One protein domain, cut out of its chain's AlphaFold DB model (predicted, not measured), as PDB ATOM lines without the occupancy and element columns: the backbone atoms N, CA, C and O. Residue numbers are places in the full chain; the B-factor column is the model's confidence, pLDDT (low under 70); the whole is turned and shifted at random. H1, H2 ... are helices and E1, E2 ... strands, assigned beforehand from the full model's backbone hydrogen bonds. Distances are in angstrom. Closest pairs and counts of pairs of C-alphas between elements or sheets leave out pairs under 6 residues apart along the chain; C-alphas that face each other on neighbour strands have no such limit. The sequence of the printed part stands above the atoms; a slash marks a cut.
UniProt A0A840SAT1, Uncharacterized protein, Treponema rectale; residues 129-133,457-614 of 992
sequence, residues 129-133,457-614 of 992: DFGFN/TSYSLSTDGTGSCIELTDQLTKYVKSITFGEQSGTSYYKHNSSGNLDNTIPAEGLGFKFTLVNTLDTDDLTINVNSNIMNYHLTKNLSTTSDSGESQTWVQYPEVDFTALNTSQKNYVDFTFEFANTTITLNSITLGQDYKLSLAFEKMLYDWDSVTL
ATOM      1  N   ASP A 129     -57.647 -26.575   1.526       73.62
ATOM      2  CA  ASP A 129     -57.948 -26.018   2.845       73.62
ATOM      3  C   ASP A 129     -56.807 -25.129   3.376       73.62
ATOM      4  O   ASP A 129     -56.974 -24.462   4.404       73.62
ATOM      5  N   PHE A 130     -55.655 -25.077   2.689       81.50
ATOM      6  CA  PHE A 130     -54.620 -24.094   2.981       81.50
ATOM      7  C   PHE A 130     -55.092 -22.707   2.542       81.50
ATOM      8  O   PHE A 130     -54.901 -22.262   1.409       81.50
ATOM      9  N   GLY A 131     -55.723 -22.016   3.485       74.25
ATOM     10  CA  GLY A 131     -56.417 -20.758   3.243       74.25
ATOM     11  C   GLY A 131     -55.513 -19.586   2.870       74.25
ATOM     12  O   GLY A 131     -56.024 -18.538   2.517       74.25
ATOM     13  N   PHE A 132     -54.185 -19.723   2.927       86.06
ATOM     14  CA  PHE A 132     -53.269 -18.633   2.576       86.06
ATOM     15  C   PHE A 132     -52.814 -18.641   1.106       86.06
ATOM     16  O   PHE A 132     -52.080 -17.743   0.689       86.06
ATOM     17  N   ASN A 133     -53.257 -19.620   0.309       89.00
ATOM     18  CA  ASN A 133     -53.151 -19.567  -1.149       89.00
ATOM     19  C   ASN A 133     -54.283 -18.711  -1.718       89.00
ATOM     20  O   ASN A 133     -55.454 -18.960  -1.435       89.00
ATOM     21  N   THR A 457     -56.623 -12.791   4.832       89.56
ATOM     22  CA  THR A 457     -55.626 -11.945   5.504       89.56
ATOM     23  C   THR A 457     -54.878 -12.655   6.638       89.56
ATOM     24  O   THR A 457     -53.822 -12.188   7.059       89.56
ATOM     25  N   SER A 458     -55.396 -13.790   7.121       91.50
ATOM     26  CA  SER A 458     -54.765 -14.614   8.154       91.50
ATOM     27  C   SER A 458     -55.176 -16.084   8.041       91.50
ATOM     28  O   SER A 458     -56.353 -16.397   7.851       91.50
ATOM     29  N   TYR A 459     -54.219 -16.990   8.202       92.06
ATOM     30  CA  TYR A 459     -54.418 -18.435   8.272       92.06
ATOM     31  C   TYR A 459     -53.544 -19.021   9.380       92.06
ATOM     32  O   TYR A 459     -52.389 -18.636   9.527       92.06
ATOM     33  N   SER A 460     -54.073 -19.965  10.154       92.19
ATOM     34  CA  SER A 460     -53.301 -20.725  11.143       92.19
ATOM     35  C   SER A 460     -53.589 -22.207  10.986       92.19
ATOM     36  O   SER A 460     -54.751 -22.589  10.829       92.19
ATOM     37  N   LEU A 461     -52.538 -23.025  11.052       91.81
ATOM     38  CA  LEU A 461     -52.685 -24.471  11.161       91.81
ATOM     39  C   LEU A 461     -53.450 -24.834  12.432       91.81
ATOM     40  O   LEU A 461     -53.348 -24.163  13.463       91.81
ATOM     41  N   SER A 462     -54.212 -25.920  12.357       88.88
ATOM     42  CA  SER A 462     -54.936 -26.421  13.515       88.88
ATOM     43  C   SER A 462     -54.000 -27.140  14.484       88.88
ATOM     44  O   SER A 462     -53.197 -27.985  14.085       88.88
ATOM     45  N   THR A 463     -54.144 -26.832  15.773       89.19
ATOM     46  CA  THR A 463     -53.327 -27.398  16.857       89.19
ATOM     47  C   THR A 463     -54.115 -28.323  17.789       89.19
ATOM     48  O   THR A 463     -53.653 -28.623  18.888       89.19
ATOM     49  N   ASP A 464     -55.328 -28.731  17.407       85.06
ATOM     50  CA  ASP A 464     -56.210 -29.584  18.221       85.06
ATOM     51  C   ASP A 464     -56.520 -30.951  17.582       85.06
ATOM     52  O   ASP A 464     -57.301 -31.732  18.130       85.06
ATOM     53  N   GLY A 465     -55.888 -31.257  16.444       81.56
ATOM     54  CA  GLY A 465     -56.098 -32.494  15.688       81.56
ATOM     55  C   GLY A 465     -57.320 -32.476  14.767       81.56
ATOM     56  O   GLY A 465     -57.688 -33.517  14.221       81.56
ATOM     57  N   THR A 466     -57.980 -31.329  14.593       79.44
ATOM     58  CA  THR A 466     -59.091 -31.170  13.643       79.44
ATOM     59  C   THR A 466     -58.649 -30.462  12.362       79.44
ATOM     60  O   THR A 466     -57.804 -29.574  12.396       79.44
ATOM     61  N   GLY A 467     -59.236 -30.815  11.214       79.31
ATOM     62  CA  GLY A 467     -58.928 -30.164   9.933       79.31
ATOM     63  C   GLY A 467     -57.484 -30.384   9.458       79.31
ATOM     64  O   GLY A 467     -56.910 -31.450   9.672       79.31
ATOM     65  N   SER A 468     -56.914 -29.372   8.794       82.19
ATOM     66  CA  SER A 468     -55.512 -29.355   8.353       82.19
ATOM     67  C   SER A 468     -54.578 -29.156   9.554       82.19
ATOM     68  O   SER A 468     -54.429 -28.039  10.057       82.19
ATOM     69  N   CYS A 469     -53.979 -30.246  10.030       88.38
ATOM     70  CA  CYS A 469     -53.038 -30.265  11.148       88.38
ATOM     71  C   CYS A 469     -51.841 -31.166  10.823       88.38
ATOM     72  O   CYS A 469     -51.946 -32.078  10.005       88.38
ATOM     73  N   ILE A 470     -50.707 -30.898  11.471       90.50
ATOM     74  CA  ILE A 470     -49.484 -31.698  11.354       90.50
ATOM     75  C   ILE A 470     -49.100 -32.119  12.767       90.50
ATOM     76  O   ILE A 470     -48.675 -31.283  13.567       90.50
ATOM     77  N   GLU A 471     -49.326 -33.391  13.090       91.00
ATOM     78  CA  GLU A 471     -48.991 -33.980  14.389       91.00
ATOM     79  C   GLU A 471     -47.495 -34.311  14.433       91.00
ATOM     80  O   GLU A 471     -46.980 -35.006  13.560       91.00
ATOM     81  N   LEU A 472     -46.793 -33.813  15.451       88.81
ATOM     82  CA  LEU A 472     -45.428 -34.235  15.736       88.81
ATOM     83  C   LEU A 472     -45.455 -35.665  16.275       88.81
ATOM     84  O   LEU A 472     -46.222 -35.964  17.191       88.81
ATOM     85  N   THR A 473     -44.592 -36.530  15.747       83.44
ATOM     86  CA  THR A 473     -44.535 -37.924  16.188       83.44
ATOM     87  C   THR A 473     -44.091 -38.033  17.651       83.44
ATOM     88  O   THR A 473     -43.272 -37.254  18.157       83.44
ATOM     89  N   ASP A 474     -44.614 -39.041  18.348       77.44
ATOM     90  CA  ASP A 474     -44.212 -39.375  19.716       77.44
ATOM     91  C   ASP A 474     -42.695 -39.587  19.816       77.44
ATOM     92  O   ASP A 474     -42.065 -39.170  20.785       77.44
ATOM     93  N   GLN A 475     -42.100 -40.206  18.797       75.75
ATOM     94  CA  GLN A 475     -40.667 -40.458  18.715       75.75
ATOM     95  C   GLN A 475     -39.868 -39.153  18.653       75.75
ATOM     96  O   GLN A 475     -38.891 -39.015  19.389       75.75
ATOM     97  N   LEU A 476     -40.306 -38.179  17.846       81.56
ATOM     98  CA  LEU A 476     -39.661 -36.871  17.748       81.56
ATOM     99  C   LEU A 476     -39.686 -36.149  19.103       81.56
ATOM    100  O   LEU A 476     -38.655 -35.691  19.577       81.56
ATOM    101  N   THR A 477     -40.832 -36.118  19.786       81.56
ATOM    102  CA  THR A 477     -40.946 -35.418  21.082       81.56
ATOM    103  C   THR A 477     -40.252 -36.135  22.246       81.56
ATOM    104  O   THR A 477     -39.845 -35.485  23.209       81.56
ATOM    105  N   LYS A 478     -40.105 -37.466  22.189       79.56
ATOM    106  CA  LYS A 478     -39.466 -38.268  23.248       79.56
ATOM    107  C   LYS A 478     -37.947 -38.347  23.089       79.56
ATOM    108  O   LYS A 478     -37.234 -38.199  24.082       79.56
ATOM    109  N   TYR A 479     -37.450 -38.564  21.869       80.12
ATOM    110  CA  TYR A 479     -36.040 -38.893  21.610       80.12
ATOM    111  C   TYR A 479     -35.226 -37.765  20.982       80.12
ATOM    112  O   TYR A 479     -33.998 -37.861  20.963       80.12
ATOM    113  N   VAL A 480     -35.860 -36.693  20.504       85.12
ATOM    114  CA  VAL A 480     -35.156 -35.536  19.946       85.12
ATOM    115  C   VAL A 480     -35.263 -34.356  20.900       85.12
ATOM    116  O   VAL A 480     -36.341 -33.973  21.338       85.12
ATOM    117  N   LYS A 481     -34.109 -33.783  21.237       88.12
ATOM    118  CA  LYS A 481     -33.987 -32.583  22.064       88.12
ATOM    119  C   LYS A 481     -34.128 -31.332  21.209       88.12
ATOM    120  O   LYS A 481     -34.966 -30.484  21.499       88.12
ATOM    121  N   SER A 482     -33.327 -31.231  20.148       91.56
ATOM    122  CA  SER A 482     -33.399 -30.116  19.207       91.56
ATOM    123  C   SER A 482     -32.963 -30.485  17.792       91.56
ATOM    124  O   SER A 482     -32.215 -31.442  17.588       91.56
ATOM    125  N   ILE A 483     -33.434 -29.711  16.813       92.50
ATOM    126  CA  ILE A 483     -33.031 -29.787  15.402       92.50
ATOM    127  C   ILE A 483     -32.499 -28.425  14.968       92.50
ATOM    128  O   ILE A 483     -33.117 -27.395  15.243       92.50
ATOM    129  N   THR A 484     -31.373 -28.416  14.258       93.94
ATOM    130  CA  THR A 484     -30.818 -27.218  13.617       93.94
ATOM    131  C   THR A 484     -30.802 -27.380  12.099       93.94
ATOM    132  O   THR A 484     -30.714 -28.494  11.581       93.94
ATOM    133  N   PHE A 485     -30.875 -26.263  11.371       93.50
ATOM    134  CA  PHE A 485     -30.961 -26.249   9.902       93.50
ATOM    135  C   PHE A 485     -29.718 -25.663   9.216       93.50
ATOM    136  O   PHE A 485     -29.761 -25.329   8.036       93.50
ATOM    137  N   GLY A 486     -28.613 -25.509   9.948       93.88
ATOM    138  CA  GLY A 486     -27.325 -25.046   9.428       93.88
ATOM    139  C   GLY A 486     -26.626 -24.067  10.361       93.88
ATOM    140  O   GLY A 486     -27.264 -23.344  11.128       93.88
ATOM    141  N   GLU A 487     -25.302 -23.991  10.254       94.81
ATOM    142  CA  GLU A 487     -24.481 -23.063  11.030       94.81
ATOM    143  C   GLU A 487     -24.002 -21.889  10.167       94.81
ATOM    144  O   GLU A 487     -23.597 -22.035   9.008       94.81
ATOM    145  N   GLN A 488     -24.047 -20.687  10.743       94.25
ATOM    146  CA  GLN A 488     -23.665 -19.463  10.051       94.25
ATOM    147  C   GLN A 488     -22.139 -19.347   9.905       94.25
ATOM    148  O   GLN A 488     -21.409 -19.235  10.889       94.25
ATOM    149  N   SER A 489     -21.654 -19.214   8.667       92.44
ATOM    150  CA  SER A 489     -20.272 -18.833   8.354       92.44
ATOM    151  C   SER A 489     -20.260 -17.569   7.493       92.44
ATOM    152  O   SER A 489     -20.554 -17.580   6.296       92.44
ATOM    153  N   GLY A 490     -19.939 -16.426   8.106       88.81
ATOM    154  CA  GLY A 490     -20.031 -15.127   7.436       88.81
ATOM    155  C   GLY A 490     -21.486 -14.720   7.173       88.81
ATOM    156  O   GLY A 490     -22.238 -14.474   8.114       88.81
ATOM    157  N   THR A 491     -21.876 -14.602   5.900       88.19
ATOM    158  CA  THR A 491     -23.237 -14.206   5.469       88.19
ATOM    159  C   THR A 491     -24.070 -15.373   4.932       88.19
ATOM    160  O   THR A 491     -25.138 -15.143   4.370       88.19
ATOM    161  N   SER A 492     -23.568 -16.601   5.039       93.25
ATOM    162  CA  SER A 492     -24.195 -17.806   4.493       93.25
ATOM    163  C   SER A 492     -24.242 -18.900   5.554       93.25
ATOM    164  O   SER A 492     -23.492 -18.849   6.530       93.25
ATOM    165  N   TYR A 493     -25.127 -19.870   5.353       95.31
ATOM    166  CA  TYR A 493     -25.305 -21.015   6.238       95.31
ATOM    167  C   TYR A 493     -24.851 -22.283   5.529       95.31
ATOM    168  O   TYR A 493     -25.066 -22.446   4.323       95.31
ATOM    169  N   TYR A 494     -24.194 -23.152   6.282       95.62
ATOM    170  CA  TYR A 494     -23.572 -24.363   5.769       95.62
ATOM    171  C   TYR A 494     -23.873 -25.542   6.682       95.62
ATOM    172  O   TYR A 494     -24.193 -25.356   7.858       95.62
ATOM    173  N   LYS A 495     -23.759 -26.745   6.125       94.88
ATOM    174  CA  LYS A 495     -23.902 -27.990   6.871       94.88
ATOM    175  C   LYS A 495     -22.574 -28.465   7.444       94.88
ATOM    176  O   LYS A 495     -21.496 -28.154   6.929       94.88
ATOM    177  N   HIS A 496     -22.656 -29.282   8.478       92.69
ATOM    178  CA  HIS A 496     -21.533 -30.063   8.970       92.69
ATOM    179  C   HIS A 496     -21.281 -31.280   8.078       92.69
ATOM    180  O   HIS A 496     -22.212 -31.913   7.586       92.69
ATOM    181  N   ASN A 497     -20.014 -31.638   7.873       88.94
ATOM    182  CA  ASN A 497     -19.635 -32.877   7.194       88.94
ATOM    183  C   ASN A 497     -19.778 -34.109   8.107       88.94
ATOM    184  O   ASN A 497     -20.096 -33.996   9.289       88.94
ATOM    185  N   SER A 498     -19.501 -35.306   7.573       83.44
ATOM    186  CA  SER A 498     -19.633 -36.561   8.329       83.44
ATOM    187  C   SER A 498     -18.690 -36.667   9.537       83.44
ATOM    188  O   SER A 498     -18.947 -37.442  10.447       83.44
ATOM    189  N   SER A 499     -17.636 -35.846   9.606       82.69
ATOM    190  CA  SER A 499     -16.751 -35.756  10.777       82.69
ATOM    191  C   SER A 499     -17.216 -34.728  11.818       82.69
ATOM    192  O   SER A 499     -16.456 -34.407  12.731       82.69
ATOM    193  N   GLY A 500     -18.408 -34.144  11.653       85.06
ATOM    194  CA  GLY A 500     -18.970 -33.141  12.561       85.06
ATOM    195  C   GLY A 500     -18.273 -31.781  12.513       85.06
ATOM    196  O   GLY A 500     -18.371 -31.010  13.461       85.06
ATOM    197  N   ASN A 501     -17.544 -31.467  11.435       90.56
ATOM    198  CA  ASN A 501     -16.955 -30.139  11.234       90.56
ATOM    199  C   ASN A 501     -17.767 -29.360  10.201       90.56
ATOM    200  O   ASN A 501     -18.159 -29.928   9.183       90.56
ATOM    201  N   LEU A 502     -17.945 -28.058  10.416       93.00
ATOM    202  CA  LEU A 502     -18.599 -27.180   9.450       93.00
ATOM    203  C   LEU A 502     -17.894 -27.221   8.082       93.00
ATOM    204  O   LEU A 502     -16.679 -27.003   7.997       93.00
ATOM    205  N   ASP A 503     -18.649 -27.475   7.013       93.19
ATOM    206  CA  ASP A 503     -18.142 -27.553   5.645       93.19
ATOM    207  C   ASP A 503     -18.736 -26.447   4.768       93.19
ATOM    208  O   ASP A 503     -19.836 -26.548   4.228       93.19
ATOM    209  N   ASN A 504     -17.943 -25.396   4.547       92.38
ATOM    210  CA  ASN A 504     -18.337 -24.242   3.735       92.38
ATOM    211  C   ASN A 504     -18.543 -24.555   2.233       92.38
ATOM    212  O   ASN A 504     -18.767 -23.636   1.438       92.38
ATOM    213  N   THR A 505     -18.416 -25.814   1.805       91.81
ATOM    214  CA  THR A 505     -18.753 -26.263   0.446       91.81
ATOM    215  C   THR A 505     -20.151 -26.872   0.339       91.81
ATOM    216  O   THR A 505     -20.647 -27.013  -0.780       91.81
ATOM    217  N   ILE A 506     -20.804 -27.161   1.471       91.38
ATOM    218  CA  ILE A 506     -22.144 -27.752   1.546       91.38
ATOM    219  C   ILE A 506     -23.117 -26.680   2.063       91.38
ATOM    220  O   ILE A 506     -23.189 -26.453   3.272       91.38
ATOM    221  N   PRO A 507     -23.827 -25.955   1.180       93.06
ATOM    222  CA  PRO A 507     -24.790 -24.945   1.610       93.06
ATOM    223  C   PRO A 507     -25.976 -25.597   2.328       93.06
ATOM    224  O   PRO A 507     -26.403 -26.684   1.948       93.06
ATOM    225  N   ALA A 508     -26.512 -24.911   3.335       93.25
ATOM    226  CA  ALA A 508     -27.752 -25.302   3.995       93.25
ATOM    227  C   ALA A 508     -28.943 -24.526   3.405       93.25
ATOM    228  O   ALA A 508     -28.900 -23.291   3.318       93.25
ATOM    229  N   GLU A 509     -30.005 -25.226   3.006       92.38
ATOM    230  CA  GLU A 509     -31.231 -24.625   2.456       92.38
ATOM    231  C   GLU A 509     -32.206 -24.147   3.542       92.38
ATOM    232  O   GLU A 509     -33.079 -23.337   3.241       92.38
ATOM    233  N   GLY A 510     -32.022 -24.572   4.797       93.12
ATOM    234  CA  GLY A 510     -32.769 -24.080   5.952       93.12
ATOM    235  C   GLY A 510     -34.170 -24.684   6.127       93.12
ATOM    236  O   GLY A 510     -34.557 -25.645   5.460       93.12
ATOM    237  N   LEU A 511     -34.947 -24.085   7.033       93.56
ATOM    238  CA  LEU A 511     -36.385 -24.316   7.190       93.56
ATOM    239  C   LEU A 511     -37.132 -23.182   6.490       93.56
ATOM    240  O   LEU A 511     -36.792 -22.017   6.696       93.56
ATOM    241  N   GLY A 512     -38.151 -23.471   5.691       93.94
ATOM    242  CA  GLY A 512     -38.853 -22.408   4.986       93.94
ATOM    243  C   GLY A 512     -39.910 -22.861   4.001       93.94
ATOM    244  O   GLY A 512     -40.306 -24.015   3.957       93.94
ATOM    245  N   PHE A 513     -40.342 -21.919   3.171       93.06
ATOM    246  CA  PHE A 513     -41.412 -22.103   2.203       93.06
ATOM    247  C   PHE A 513     -40.991 -21.585   0.836       93.06
ATOM    248  O   PHE A 513     -40.307 -20.559   0.718       93.06
ATOM    249  N   LYS A 514     -41.442 -22.270  -0.209       93.44
ATOM    250  CA  LYS A 514     -41.328 -21.814  -1.587       93.44
ATOM    251  C   LYS A 514     -42.717 -21.484  -2.116       93.44
ATOM    252  O   LYS A 514     -43.610 -22.325  -2.064       93.44
ATOM    253  N   PHE A 515     -42.881 -20.270  -2.629       91.75
ATOM    254  CA  PHE A 515     -44.137 -19.768  -3.181       91.75
ATOM    255  C   PHE A 515     -43.927 -19.226  -4.592       91.75
ATOM    256  O   PHE A 515     -42.880 -18.657  -4.881       91.75
ATOM    257  N   THR A 516     -44.942 -19.310  -5.441       91.50
ATOM    258  CA  THR A 516     -45.054 -18.490  -6.646       91.50
ATOM    259  C   THR A 516     -45.864 -17.235  -6.315       91.50
ATOM    260  O   THR A 516     -47.016 -17.331  -5.893       91.50
ATOM    261  N   LEU A 517     -45.268 -16.059  -6.516       90.69
ATOM    262  CA  LEU A 517     -45.898 -14.751  -6.332       90.69
ATOM    263  C   LEU A 517     -46.164 -14.098  -7.692       90.69
ATOM    264  O   LEU A 517     -45.248 -13.953  -8.502       90.69
ATOM    265  N   VAL A 518     -47.389 -13.630  -7.917       90.38
ATOM    266  CA  VAL A 518     -47.704 -12.625  -8.944       90.38
ATOM    267  C   VAL A 518     -48.117 -11.371  -8.195       90.38
ATOM    268  O   VAL A 518     -49.052 -11.416  -7.403       90.38
ATOM    269  N   ASN A 519     -47.424 -10.262  -8.421       89.06
ATOM    270  CA  ASN A 519     -47.813  -8.970  -7.873       89.06
ATOM    271  C   ASN A 519     -47.576  -7.883  -8.921       89.06
ATOM    272  O   ASN A 519     -46.431  -7.604  -9.290       89.06
ATOM    273  N   THR A 520     -48.664  -7.283  -9.392       88.81
ATOM    274  CA  THR A 520     -48.646  -6.144 -10.320       88.81
ATOM    275  C   THR A 520     -49.068  -4.843  -9.632       88.81
ATOM    276  O   THR A 520     -49.216  -3.824 -10.303       88.81
ATOM    277  N   LEU A 521     -49.309  -4.876  -8.318       84.94
ATOM    278  CA  LEU A 521     -49.678  -3.723  -7.504       84.94
ATOM    279  C   LEU A 521     -48.408  -3.008  -7.042       84.94
ATOM    280  O   LEU A 521     -47.573  -3.612  -6.375       84.94
ATOM    281  N   ASP A 522     -48.268  -1.725  -7.363       81.62
ATOM    282  CA  ASP A 522     -47.114  -0.917  -6.958       81.62
ATOM    283  C   ASP A 522     -47.265  -0.430  -5.508       81.62
ATOM    284  O   ASP A 522     -47.791   0.648  -5.237       81.62
ATOM    285  N   THR A 523     -46.868  -1.270  -4.548       81.50
ATOM    286  CA  THR A 523     -46.960  -0.985  -3.108       81.50
ATOM    287  C   THR A 523     -45.779  -1.562  -2.329       81.50
ATOM    288  O   THR A 523     -45.328  -2.677  -2.595       81.50
ATOM    289  N   ASP A 524     -45.312  -0.808  -1.332       74.81
ATOM    290  CA  ASP A 524     -44.289  -1.238  -0.372       74.81
ATOM    291  C   ASP A 524     -44.903  -1.808   0.927       74.81
ATOM    292  O   ASP A 524     -44.189  -2.389   1.747       74.81
ATOM    293  N   ASP A 525     -46.224  -1.682   1.113       78.25
ATOM    294  CA  ASP A 525     -46.924  -2.026   2.363       78.25
ATOM    295  C   ASP A 525     -47.377  -3.492   2.432       78.25
ATOM    296  O   ASP A 525     -47.874  -3.959   3.464       78.25
ATOM    297  N   LEU A 526     -47.194  -4.249   1.346       86.56
ATOM    298  CA  LEU A 526     -47.624  -5.637   1.260       86.56
ATOM    299  C   LEU A 526     -46.624  -6.563   1.957       86.56
ATOM    300  O   LEU A 526     -45.656  -7.048   1.367       86.56
ATOM    301  N   THR A 527     -46.868  -6.803   3.241       90.81
ATOM    302  CA  THR A 527     -45.985  -7.581   4.113       90.81
ATOM    303  C   THR A 527     -46.719  -8.781   4.698       90.81
ATOM    304  O   THR A 527     -47.808  -8.625   5.247       90.81
ATOM    305  N   ILE A 528     -46.106  -9.964   4.636       92.94
ATOM    306  CA  ILE A 528     -46.600 -11.197   5.260       92.94
ATOM    307  C   ILE A 528     -45.674 -11.583   6.413       92.94
ATOM    308  O   ILE A 528     -44.450 -11.632   6.262       92.94
ATOM    309  N   ASN A 529     -46.274 -11.889   7.555       95.19
ATOM    310  CA  ASN A 529     -45.629 -12.506   8.700       95.19
ATOM    311  C   ASN A 529     -45.947 -13.998   8.715       95.19
ATOM    312  O   ASN A 529     -47.105 -14.393   8.595       95.19
ATOM    313  N   VAL A 530     -44.916 -14.815   8.898       95.94
ATOM    314  CA  VAL A 530     -45.031 -16.258   9.086       95.94
ATOM    315  C   VAL A 530     -44.395 -16.602  10.423       95.94
ATOM    316  O   VAL A 530     -43.211 -16.327  10.636       95.94
ATOM    317  N   ASN A 531     -45.189 -17.166  11.328       96.31
ATOM    318  CA  ASN A 531     -44.797 -17.443  12.705       96.31
ATOM    319  C   ASN A 531     -45.108 -18.889  13.084       96.31
ATOM    320  O   ASN A 531     -46.172 -19.383  12.743       96.31
ATOM    321  N   SER A 532     -44.220 -19.535  13.829       95.00
ATOM    322  CA  SER A 532     -44.479 -20.778  14.561       95.00
ATOM    323  C   SER A 532     -43.618 -20.770  15.815       95.00
ATOM    324  O   SER A 532     -42.405 -20.567  15.725       95.00
ATOM    325  N   ASN A 533     -44.230 -20.972  16.982       93.25
ATOM    326  CA  ASN A 533     -43.479 -21.028  18.235       93.25
ATOM    327  C   ASN A 533     -42.772 -22.373  18.372       93.25
ATOM    328  O   ASN A 533     -41.629 -22.412  18.821       93.25
ATOM    329  N   ILE A 534     -43.430 -23.461  17.963       92.19
ATOM    330  CA  ILE A 534     -42.872 -24.815  18.057       92.19
ATOM    331  C   ILE A 534     -41.664 -24.950  17.140       92.19
ATOM    332  O   ILE A 534     -40.629 -25.431  17.576       92.19
ATOM    333  N   MET A 535     -41.756 -24.453  15.904       92.25
ATOM    334  CA  MET A 535     -40.646 -24.483  14.946       92.25
ATOM    335  C   MET A 535     -39.665 -23.314  15.122       92.25
ATOM    336  O   MET A 535     -38.758 -23.160  14.303       92.25
ATOM    337  N   ASN A 536     -39.857 -22.464  16.142       94.12
ATOM    338  CA  ASN A 536     -39.065 -21.253  16.393       94.12
ATOM    339  C   ASN A 536     -38.845 -20.412  15.116       94.12
ATOM    340  O   ASN A 536     -37.761 -19.894  14.837       94.12
ATOM    341  N   TYR A 537     -39.882 -20.328  14.286       95.06
ATOM    342  CA  TYR A 537     -39.819 -19.731  12.963       95.06
ATOM    343  C   TYR A 537     -40.535 -18.389  12.989       95.06
ATOM    344  O   TYR A 537     -41.750 -18.339  13.144       95.06
ATOM    345  N   HIS A 538     -39.788 -17.301  12.809       95.44
ATOM    346  CA  HIS A 538     -40.334 -15.945  12.765       95.44
ATOM    347  C   HIS A 538     -39.770 -15.211  11.556       95.44
ATOM    348  O   HIS A 538     -38.581 -14.876  11.496       95.44
ATOM    349  N   LEU A 539     -40.619 -14.977  10.563       95.56
ATOM    350  CA  LEU A 539     -40.217 -14.345   9.319       95.56
ATOM    351  C   LEU A 539     -41.213 -13.268   8.905       95.56
ATOM    352  O   LEU A 539     -42.411 -13.509   8.835       95.56
ATOM    353  N   THR A 540     -40.679 -12.110   8.530       94.81
ATOM    354  CA  THR A 540     -41.419 -11.038   7.865       94.81
ATOM    355  C   THR A 540     -40.896 -10.905   6.439       94.81
ATOM    356  O   THR A 540     -39.685 -10.761   6.230       94.81
ATOM    357  N   LYS A 541     -41.789 -10.971   5.447       91.62
ATOM    358  CA  LYS A 541     -41.458 -10.801   4.028       91.62
ATOM    359  C   LYS A 541     -42.298  -9.714   3.387       91.62
ATOM    360  O   LYS A 541     -43.522  -9.770   3.425       91.62
ATOM    361  N   ASN A 542     -41.609  -8.785   2.733       88.62
ATOM    362  CA  ASN A 542     -42.229  -7.787   1.877       88.62
ATOM    363  C   ASN A 542     -42.370  -8.377   0.475       88.62
ATOM    364  O   ASN A 542     -41.407  -8.918  -0.077       88.62
ATOM    365  N   LEU A 543     -43.559  -8.266  -0.097       84.00
ATOM    366  CA  LEU A 543     -43.877  -8.712  -1.445       84.00
ATOM    367  C   LEU A 543     -43.634  -7.569  -2.441       84.00
ATOM    368  O   LEU A 543     -44.575  -7.012  -3.000       84.00
ATOM    369  N   SER A 544     -42.368  -7.194  -2.645       70.62
ATOM    370  CA  SER A 544     -41.988  -6.154  -3.613       70.62
ATOM    371  C   SER A 544     -42.327  -6.560  -5.058       70.62
ATOM    372  O   SER A 544     -42.230  -7.735  -5.410       70.62
ATOM    373  N   THR A 545     -42.683  -5.590  -5.904       66.25
ATOM    374  CA  THR A 545     -42.982  -5.753  -7.345       66.25
ATOM    375  C   THR A 545     -41.755  -6.258  -8.144       66.25
ATOM    376  O   THR A 545     -40.623  -6.062  -7.712       66.25
ATOM    377  N   THR A 546     -41.816  -6.950  -9.294       60.38
ATOM    378  CA  THR A 546     -42.747  -6.969 -10.442       60.38
ATOM    379  C   THR A 546     -42.583  -8.282 -11.230       60.38
ATOM    380  O   THR A 546     -41.491  -8.564 -11.715       60.38
ATOM    381  N   SER A 547     -43.661  -9.027 -11.491       62.66
ATOM    382  CA  SER A 547     -43.795  -9.769 -12.758       62.66
ATOM    383  C   SER A 547     -45.223 -10.283 -12.941       62.66
ATOM    384  O   SER A 547     -45.782 -10.925 -12.053       62.66
ATOM    385  N   ASP A 548     -45.783 -10.070 -14.134       71.19
ATOM    386  CA  ASP A 548     -47.053 -10.679 -14.560       71.19
ATOM    387  C   ASP A 548     -46.915 -12.194 -14.809       71.19
ATOM    388  O   ASP A 548     -47.906 -12.894 -15.017       71.19
ATOM    389  N   SER A 549     -45.678 -12.704 -14.848       75.88
ATOM    390  CA  SER A 549     -45.336 -14.079 -15.228       75.88
ATOM    391  C   SER A 549     -45.156 -15.046 -14.054       75.88
ATOM    392  O   SER A 549     -44.876 -16.217 -14.296       75.88
ATOM    393  N   GLY A 550     -45.352 -14.584 -12.815       81.81
ATOM    394  CA  GLY A 550     -45.115 -15.364 -11.599       81.81
ATOM    395  C   GLY A 550     -43.625 -15.519 -11.295       81.81
ATOM    396  O   GLY A 550     -42.850 -15.991 -12.124       81.81
ATOM    397  N   GLU A 551     -43.205 -15.122 -10.097       86.62
ATOM    398  CA  GLU A 551     -41.838 -15.315  -9.613       86.62
ATOM    399  C   GLU A 551     -41.809 -16.284  -8.440       86.62
ATOM    400  O   GLU A 551     -42.601 -16.176  -7.503       86.62
ATOM    401  N   SER A 552     -40.862 -17.219  -8.471       89.06
ATOM    402  CA  SER A 552     -40.645 -18.124  -7.350       89.06
ATOM    403  C   SER A 552     -39.881 -17.395  -6.244       89.06
ATOM    404  O   SER A 552     -38.769 -16.911  -6.452       89.06
ATOM    405  N   GLN A 553     -40.492 -17.318  -5.070       89.19
ATOM    406  CA  GLN A 553     -39.982 -16.689  -3.864       89.19
ATOM    407  C   GLN A 553     -39.633 -17.768  -2.842       89.19
ATOM    408  O   GLN A 553     -40.396 -18.705  -2.609       89.19
ATOM    409  N   THR A 554     -38.464 -17.638  -2.219       92.19
ATOM    410  CA  THR A 554     -37.979 -18.577  -1.202       92.19
ATOM    411  C   THR A 554     -37.830 -17.863   0.134       92.19
ATOM    412  O   THR A 554     -37.096 -16.882   0.272       92.19
ATOM    413  N   TRP A 555     -38.584 -18.333   1.120       93.19
ATOM    414  CA  TRP A 555     -38.731 -17.740   2.442       93.19
ATOM    415  C   TRP A 555     -38.131 -18.694   3.462       93.19
ATOM    416  O   TRP A 555     -38.788 -19.646   3.850       93.19
ATOM    417  N   VAL A 556     -36.877 -18.461   3.844       94.12
ATOM    418  CA  VAL A 556     -36.078 -19.393   4.654       94.12
ATOM    419  C   VAL A 556     -35.567 -18.723   5.924       94.12
ATOM    420  O   VAL A 556     -35.215 -17.539   5.911       94.12
ATOM    421  N   GLN A 557     -35.496 -19.511   6.995       94.88
ATOM    422  CA  GLN A 557     -34.801 -19.233   8.247       94.88
ATOM    423  C   GLN A 557     -33.928 -20.431   8.646       94.88
ATOM    424  O   GLN A 557     -34.062 -21.533   8.116       94.88
ATOM    425  N   TYR A 558     -33.058 -20.209   9.629       94.88
ATOM    426  CA  TYR A 558     -32.177 -21.233  10.195       94.88
ATOM    427  C   TYR A 558     -32.381 -21.326  11.712       94.88
ATOM    428  O   TYR A 558     -31.485 -20.956  12.473       94.88
ATOM    429  N   PRO A 559     -33.590 -21.703  12.172       94.25
ATOM    430  CA  PRO A 559     -33.869 -21.773  13.596       94.25
ATOM    431  C   PRO A 559     -33.182 -22.981  14.241       94.25
ATOM    432  O   PRO A 559     -32.837 -23.959  13.580       94.25
ATOM    433  N   GLU A 560     -33.034 -22.916  15.559       93.88
ATOM    434  CA  GLU A 560     -32.930 -24.111  16.390       93.88
ATOM    435  C   GLU A 560     -34.329 -24.410  16.933       93.88
ATOM    436  O   GLU A 560     -34.944 -23.555  17.580       93.88
ATOM    437  N   VAL A 561     -34.841 -25.596  16.617       92.75
ATOM    438  CA  VAL A 561     -36.147 -26.095  17.058       92.75
ATOM    439  C   VAL A 561     -35.921 -26.926  18.311       92.75
ATOM    440  O   VAL A 561     -35.281 -27.967  18.223       92.75
ATOM    441  N   ASP A 562     -36.419 -26.469  19.457       91.19
ATOM    442  CA  ASP A 562     -36.263 -27.130  20.759       91.19
ATOM    443  C   ASP A 562     -37.566 -27.838  21.161       91.19
ATOM    444  O   ASP A 562     -38.606 -27.201  21.344       91.19
ATOM    445  N   PHE A 563     -37.506 -29.159  21.317       88.94
ATOM    446  CA  PHE A 563     -38.648 -30.001  21.682       88.94
ATOM    447  C   PHE A 563     -38.748 -30.246  23.198       88.94
ATOM    448  O   PHE A 563     -39.742 -30.804  23.660       88.94
ATOM    449  N   THR A 564     -37.779 -29.800  24.009       84.88
ATOM    450  CA  THR A 564     -37.724 -30.099  25.457       84.88
ATOM    451  C   THR A 564     -38.864 -29.492  26.270       84.88
ATOM    452  O   THR A 564     -39.197 -29.993  27.345       84.88
ATOM    453  N   ALA A 565     -39.467 -28.408  25.779       83.00
ATOM    454  CA  ALA A 565     -40.586 -27.736  26.434       83.00
ATOM    455  C   ALA A 565     -41.952 -28.373  26.115       83.00
ATOM    456  O   ALA A 565     -42.959 -27.981  26.715       83.00
ATOM    457  N   LEU A 566     -42.007 -29.324  25.176       86.31
ATOM    458  CA  LEU A 566     -43.247 -29.968  24.761       86.31
ATOM    459  C   LEU A 566     -43.728 -30.986  25.794       86.31
ATOM    460  O   LEU A 566     -42.954 -31.634  26.499       86.31
ATOM    461  N   ASN A 567     -45.046 -31.143  25.878       80.88
ATOM    462  CA  ASN A 567     -45.644 -32.125  26.766       80.88
ATOM    463  C   ASN A 567     -45.663 -33.494  26.078       80.88
ATOM    464  O   ASN A 567     -46.514 -33.744  25.230       80.88
ATOM    465  N   THR A 568     -44.769 -34.395  26.480       76.06
ATOM    466  CA  THR A 568     -44.663 -35.760  25.928       76.06
ATOM    467  C   THR A 568     -45.833 -36.679  26.301       76.06
ATOM    468  O   THR A 568     -45.926 -37.792  25.794       76.06
ATOM    469  N   SER A 569     -46.735 -36.238  27.190       74.38
ATOM    470  CA  SER A 569     -47.964 -36.964  27.558       74.38
ATOM    471  C   SER A 569     -49.185 -36.556  26.723       74.38
ATOM    472  O   SER A 569     -50.301 -36.994  27.008       74.38
ATOM    473  N   GLN A 570     -49.016 -35.659  25.750       82.81
ATOM    474  CA  GLN A 570     -50.079 -35.155  24.882       82.81
ATOM    475  C   GLN A 570     -49.595 -35.115  23.435       82.81
ATOM    476  O   GLN A 570     -48.402 -35.003  23.174       82.81
ATOM    477  N   LYS A 571     -50.538 -35.163  22.491       88.44
ATOM    478  CA  LYS A 571     -50.239 -34.915  21.080       88.44
ATOM    479  C   LYS A 571     -49.807 -33.461  20.902       88.44
ATOM    480  O   LYS A 571     -50.482 -32.561  21.403       88.44
ATOM    481  N   ASN A 572     -48.705 -33.243  20.193       90.56
ATOM    482  CA  ASN A 572     -48.190 -31.913  19.868       90.56
ATOM    483  C   ASN A 572     -48.359 -31.677  18.364       90.56
ATOM    484  O   ASN A 572     -48.180 -32.600  17.578       90.56
ATOM    485  N   TYR A 573     -48.698 -30.455  17.962       92.44
ATOM    486  CA  TYR A 573     -48.992 -30.118  16.566       92.44
ATOM    487  C   TYR A 573     -48.219 -28.879  16.144       92.44
ATOM    488  O   TYR A 573     -48.077 -27.963  16.947       92.44
ATOM    489  N   VAL A 574     -47.771 -28.820  14.893       92.56
ATOM    490  CA  VAL A 574     -47.091 -27.635  14.347       92.56
ATOM    491  C   VAL A 574     -48.045 -26.432  14.286       92.56
ATOM    492  O   VAL A 574     -49.188 -26.564  13.854       92.56
ATOM    493  N   ASP A 575     -47.565 -25.244  14.671       93.12
ATOM    494  CA  ASP A 575     -48.368 -24.027  14.877       93.12
ATOM    495  C   ASP A 575     -48.044 -22.884  13.892       93.12
ATOM    496  O   ASP A 575     -47.930 -21.726  14.291       93.12
ATOM    497  N   PHE A 576     -47.877 -23.181  12.597       94.50
ATOM    498  CA  PHE A 576     -47.648 -22.120  11.609       94.50
ATOM    499  C   PHE A 576     -48.873 -21.208  11.438       94.50
ATOM    500  O   PHE A 576     -49.969 -21.662  11.104       94.50
ATOM    501  N   THR A 577     -48.641 -19.904  11.568       95.19
ATOM    502  CA  THR A 577     -49.576 -18.819  11.268       95.19
ATOM    503  C   THR A 577     -48.996 -17.925  10.179       95.19
ATOM    504  O   THR A 577     -47.862 -17.460  10.292       95.19
ATOM    505  N   PHE A 578     -49.798 -17.650   9.158       94.62
ATOM    506  CA  PHE A 578     -49.527 -16.714   8.074       94.62
ATOM    507  C   PHE A 578     -50.485 -15.536   8.210       94.62
ATOM    508  O   PHE A 578     -51.692 -15.736   8.317       94.62
ATOM    509  N   GLU A 579     -49.974 -14.311   8.221       94.69
ATOM    510  CA  GLU A 579     -50.805 -13.124   8.420       94.69
ATOM    511  C   GLU A 579     -50.236 -11.922   7.668       94.69
ATOM    512  O   GLU A 579     -49.030 -11.671   7.699       94.69
ATOM    513  N   PHE A 580     -51.099 -11.151   7.013       92.25
ATOM    514  CA  PHE A 580     -50.705  -9.849   6.485       92.25
ATOM    515  C   PHE A 580     -50.458  -8.871   7.633       92.25
ATOM    516  O   PHE A 580     -51.301  -8.700   8.506       92.25
ATOM    517  N   ALA A 581     -49.317  -8.179   7.614       91.25
ATOM    518  CA  ALA A 581     -48.979  -7.206   8.653       91.25
ATOM    519  C   ALA A 581     -49.992  -6.051   8.728       91.25
ATOM    520  O   ALA A 581     -50.224  -5.510   9.807       91.25
ATOM    521  N   ASN A 582     -50.592  -5.696   7.587       89.19
ATOM    522  CA  ASN A 582     -51.643  -4.697   7.471       89.19
ATOM    523  C   ASN A 582     -52.775  -5.246   6.597       89.19
ATOM    524  O   ASN A 582     -52.526  -5.841   5.550       89.19
ATOM    525  N   THR A 583     -54.021  -5.005   6.998       87.31
ATOM    526  CA  THR A 583     -55.206  -5.308   6.179       87.31
ATOM    527  C   THR A 583     -55.543  -4.187   5.204       87.31
ATOM    528  O   THR A 583     -56.253  -4.411   4.231       87.31
ATOM    529  N   THR A 584     -55.025  -2.988   5.458       89.25
ATOM    530  CA  THR A 584     -55.174  -1.816   4.603       89.25
ATOM    531  C   THR A 584     -53.819  -1.484   3.994       89.25
ATOM    532  O   THR A 584     -52.833  -1.387   4.726       89.25
ATOM    533  N   ILE A 585     -53.769  -1.334   2.673       89.75
ATOM    534  CA  ILE A 585     -52.545  -1.030   1.922       89.75
ATOM    535  C   ILE A 585     -52.761   0.182   1.020       89.75
ATOM    536  O   ILE A 585     -53.864   0.389   0.507       89.75
ATOM    537  N   THR A 586     -51.704   0.959   0.792       90.00
ATOM    538  CA  THR A 586     -51.721   2.063  -0.172       90.00
ATOM    539  C   THR A 586     -51.023   1.635  -1.456       90.00
ATOM    540  O   THR A 586     -49.876   1.182  -1.439       90.00
ATOM    541  N   LEU A 587     -51.723   1.763  -2.580       88.75
ATOM    542  CA  LEU A 587     -51.158   1.549  -3.905       88.75
ATOM    543  C   LEU A 587     -50.724   2.876  -4.514       88.75
ATOM    544  O   LEU A 587     -51.462   3.868  -4.511       88.75
ATOM    545  N   ASN A 588     -49.542   2.859  -5.108       83.62
ATOM    546  CA  ASN A 588     -49.001   3.967  -5.864       83.62
ATOM    547  C   ASN A 588     -49.400   3.780  -7.334       83.62
ATOM    548  O   ASN A 588     -49.264   2.700  -7.886       83.62
ATOM    549  N   SER A 589     -49.892   4.832  -7.985       83.50
ATOM    550  CA  SER A 589     -50.095   4.866  -9.446       83.50
ATOM    551  C   SER A 589     -50.983   3.749 -10.038       83.50
ATOM    552  O   SER A 589     -50.502   2.784 -10.628       83.50
ATOM    553  N   ILE A 590     -52.303   3.928  -9.990       90.38
ATOM    554  CA  ILE A 590     -53.282   3.042 -10.634       90.38
ATOM    555  C   ILE A 590     -53.809   3.684 -11.914       90.38
ATOM    556  O   ILE A 590     -54.476   4.707 -11.881       90.38
ATOM    557  N   THR A 591     -53.550   3.063 -13.057       91.88
ATOM    558  CA  THR A 591     -54.211   3.381 -14.333       91.88
ATOM    559  C   THR A 591     -55.615   2.771 -14.368       91.88
ATOM    560  O   THR A 591     -55.771   1.579 -14.078       91.88
ATOM    561  N   LEU A 592     -56.623   3.566 -14.732       91.19
ATOM    562  CA  LEU A 592     -58.003   3.101 -14.899       91.19
ATOM    563  C   LEU A 592     -58.165   2.263 -16.177       91.19
ATOM    564  O   LEU A 592     -57.398   2.383 -17.132       91.19
ATOM    565  N   GLY A 593     -59.189   1.410 -16.208       89.50
ATOM    566  CA  GLY A 593     -59.468   0.517 -17.338       89.50
ATOM    567  C   GLY A 593     -58.485  -0.651 -17.474       89.50
ATOM    568  O   GLY A 593     -58.467  -1.300 -18.520       89.50
ATOM    569  N   GLN A 594     -57.664  -0.904 -16.450       90.81
ATOM    570  CA  GLN A 594     -56.672  -1.979 -16.407       90.81
ATOM    571  C   GLN A 594     -56.995  -2.999 -15.312       90.81
ATOM    572  O   GLN A 594     -57.660  -2.688 -14.318       90.81
ATOM    573  N   ASP A 595     -56.465  -4.207 -15.496       91.25
ATOM    574  CA  ASP A 595     -56.504  -5.282 -14.511       91.25
ATOM    575  C   ASP A 595     -55.156  -5.387 -13.794       91.25
ATOM    576  O   ASP A 595     -54.106  -5.467 -14.434       91.25
ATOM    577  N   TYR A 596     -55.198  -5.469 -12.469       89.50
ATOM    578  CA  TYR A 596     -54.036  -5.750 -11.631       89.50
ATOM    579  C   TYR A 596     -54.181  -7.123 -10.986       89.50
ATOM    580  O   TYR A 596     -55.296  -7.557 -10.702       89.50
ATOM    581  N   LYS A 597     -53.077  -7.824 -10.741       89.81
ATOM    582  CA  LYS A 597     -53.087  -9.170 -10.166       89.81
ATOM    583  C   LYS A 597     -52.257  -9.245  -8.903       89.81
ATOM    584  O   LYS A 597     -51.140  -8.728  -8.851       89.81
ATOM    585  N   LEU A 598     -52.797  -9.957  -7.926       89.38
ATOM    586  CA  LEU A 598     -52.090 -10.376  -6.734       89.38
ATOM    587  C   LEU A 598     -52.413 -11.844  -6.455       89.38
ATOM    588  O   LEU A 598     -53.555 -12.182  -6.153       89.38
ATOM    589  N   SER A 599     -51.415 -12.715  -6.546       90.31
ATOM    590  CA  SER A 599     -51.566 -14.134  -6.234       90.31
ATOM    591  C   SER A 599     -50.372 -14.662  -5.458       90.31
ATOM    592  O   SER A 599     -49.228 -14.346  -5.791       90.31
ATOM    593  N   LEU A 600     -50.629 -15.543  -4.502       90.69
ATOM    594  CA  LEU A 600     -49.617 -16.306  -3.786       90.69
ATOM    595  C   LEU A 600     -50.017 -17.782  -3.821       90.69
ATOM    596  O   LEU A 600     -51.110 -18.137  -3.385       90.69
ATOM    597  N   ALA A 601     -49.138 -18.629  -4.349       91.12
ATOM    598  CA  ALA A 601     -49.370 -20.066  -4.445       91.12
ATOM    599  C   ALA A 601     -48.197 -20.839  -3.844       91.12
ATOM    600  O   ALA A 601     -47.051 -20.648  -4.249       91.12
ATOM    601  N   PHE A 602     -48.473 -21.710  -2.880       93.12
ATOM    602  CA  PHE A 602     -47.494 -22.623  -2.302       93.12
ATOM    603  C   PHE A 602     -46.961 -23.595  -3.361       93.12
ATOM    604  O   PHE A 602     -47.728 -24.196  -4.113       93.12
ATOM    605  N   GLU A 603     -45.638 -23.746  -3.422       91.88
ATOM    606  CA  GLU A 603     -44.972 -24.731  -4.279       91.88
ATOM    607  C   GLU A 603     -44.515 -25.952  -3.479       91.88
ATOM    608  O   GLU A 603     -44.778 -27.079  -3.891       91.88
ATOM    609  N   LYS A 604     -43.776 -25.719  -2.386       91.69
ATOM    610  CA  LYS A 604     -43.237 -26.755  -1.496       91.69
ATOM    611  C   LYS A 604     -42.685 -26.168  -0.198       91.69
ATOM    612  O   LYS A 604     -42.279 -24.999  -0.153       91.69
ATOM    613  N   MET A 605     -42.578 -27.006   0.818       90.44
ATOM    614  CA  MET A 605     -41.828 -26.763   2.039       90.44
ATOM    615  C   MET A 605     -40.330 -26.969   1.769       90.44
ATOM    616  O   MET A 605     -39.916 -27.796   0.953       90.44
ATOM    617  N   LEU A 606     -39.495 -26.180   2.435       90.25
ATOM    618  CA  LEU A 606     -38.059 -26.408   2.548       90.25
ATOM    619  C   LEU A 606     -37.785 -26.877   3.967       90.25
ATOM    620  O   LEU A 606     -38.128 -26.190   4.928       90.25
ATOM    621  N   TYR A 607     -37.200 -28.060   4.086       87.38
ATOM    622  CA  TYR A 607     -36.944 -28.697   5.366       87.38
ATOM    623  C   TYR A 607     -35.574 -29.385   5.317       87.38
ATOM    624  O   TYR A 607     -35.453 -30.602   5.237       87.38
ATOM    625  N   ASP A 608     -34.517 -28.576   5.272       90.56
ATOM    626  CA  ASP A 608     -33.143 -29.040   5.076       90.56
ATOM    627  C   ASP A 608     -32.357 -28.993   6.390       90.56
ATOM    628  O   ASP A 608     -31.649 -28.028   6.686       90.56
ATOM    629  N   TRP A 609     -32.523 -30.021   7.220       90.50
ATOM    630  CA  TRP A 609     -31.872 -30.080   8.527       90.50
ATOM    631  C   TRP A 609     -30.357 -30.350   8.410       90.50
ATOM    632  O   TRP A 609     -29.869 -30.985   7.464       90.50
ATOM    633  N   ASP A 610     -29.597 -29.845   9.379       92.06
ATOM    634  CA  ASP A 610     -28.144 -30.011   9.486       92.06
ATOM    635  C   ASP A 610     -27.780 -31.005  10.585       92.06
ATOM    636  O   ASP A 610     -27.118 -32.008  10.308       92.06
ATOM    637  N   SER A 611     -28.256 -30.763  11.810       90.25
ATOM    638  CA  SER A 611     -27.979 -31.613  12.964       90.25
ATOM    639  C   SER A 611     -29.209 -31.863  13.828       90.25
ATOM    640  O   SER A 611     -30.088 -31.009  13.951       90.25
ATOM    641  N   VAL A 612     -29.214 -33.008  14.502       89.94
ATOM    642  CA  VAL A 612     -30.189 -33.371  15.529       89.94
ATOM    643  C   VAL A 612     -29.468 -33.677  16.831       89.94
ATOM    644  O   VAL A 612     -28.547 -34.490  16.857       89.94
ATOM    645  N   THR A 613     -29.910 -33.061  17.920       88.94
ATOM    646  CA  THR A 613     -29.479 -33.407  19.274       88.94
ATOM    647  C   THR A 613     -30.453 -34.424  19.852       88.94
ATOM    648  O   THR A 613     -31.642 -34.132  19.990       88.94
ATOM    649  N   LEU A 614     -29.972 -35.614  20.204       85.19
ATOM    650  CA  LEU A 614     -30.780 -36.639  20.857       85.19
ATOM    651  C   LEU A 614     -31.070 -36.266  22.312       85.19
ATOM    652  O   LEU A 614     -30.221 -35.719  23.019       85.19
TER     653      LEU A 614
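Overview. This is residues 129 to 133 and 457 to 614 of the 992 residues of an uncharacterized protein of Treponema rectale (UniProt A0A840SAT1). What is the main picture? Two antiparallel sheets, E1-E11-E7-E8 and E9-E6-E13, lie partly face to face as a sandwich, coming together along one side where E8 nears E9. At one end of the long axis lie the small antiparallel sheet E10-E2-E14, with short helix H1 beside its strands, and a little meander, E3 E4 E5, each strand the antiparallel neighbour of the one before. What is it made of? The printed part has 163 residues, mostly strand, with one named helix and fourteen named strands, in the order E1, H1, then E2 to E14. How compact is it? It is only just loose, close to compact, with a radius of gyration of the C-alphas of 18.7 A, and flat, spanning 60 by 42 by 21 A.

Arrangement. How is the largest sheet built? It runs E1, residues 458 to 460, E11, residues 577 to 580, E7, residues 527 to 532, and E8, residues 537 to 542. Within hydrogen-bond range are N 459 and O 578, 2.8 A, N 529 and O 579, 2.8 A, and, in the hairpin E7 and E8, N 530 and O 539, 2.8 A. What stands next to it? The twisted sheet runs E9, residues 547 to 557, E6, residues 510 to 519, and E13, residues 595 to 608, with N 513 and O 555 at 2.8 A and N 516 and O 601 at 2.8 A. The closest C-alphas of E8 and E9, Tyr 537 and Gln 557, are 6.9 A apart, while E7 and E13 are apart. What follows at the end? E10, residues 560 to 562, E2, residues 480 to 484, and E14, residues 611 to 614, pair through N 483 and O 561, 2.9 A, and N 613 and O 482, 2.8 A. H1, residues 474 to 479, is on this sheet, and every O i to N i+4 pair in it is within hydrogen-bond range; its closest C-alpha pair with E14 is Tyr 479 and Leu 614, 5.8 A. E3, residues 487 to 489, E4, residues 492 to 496, and E5, residues 502 to 507, form two hairpins, with N 489 and O 492 at 2.8 A and N 495 and O 506 at 2.9 A. Where is E12? E12, residues 584 to 587, pairs with no named strand.

Along the chain. Where do the strands begin and end? C-alpha 458 of E1 is at (-54.765, -14.614, 8.154), and C-alpha 614 of E14 is at (-30.780, -36.639, 20.857). Which are longest? E13 spans 38.7 A, E6 25.4 A and E9 24.7 A.

Size, cuts and confidence. Is anything missing? Residues 134 to 456 are not printed, and C-alphas 133 and 457 are 10.4 A apart. Which links are long? E1 to H1, 13 residues, and E10 to E11, 14 residues. Where is confidence low? Residues 545 to 547 are under 70.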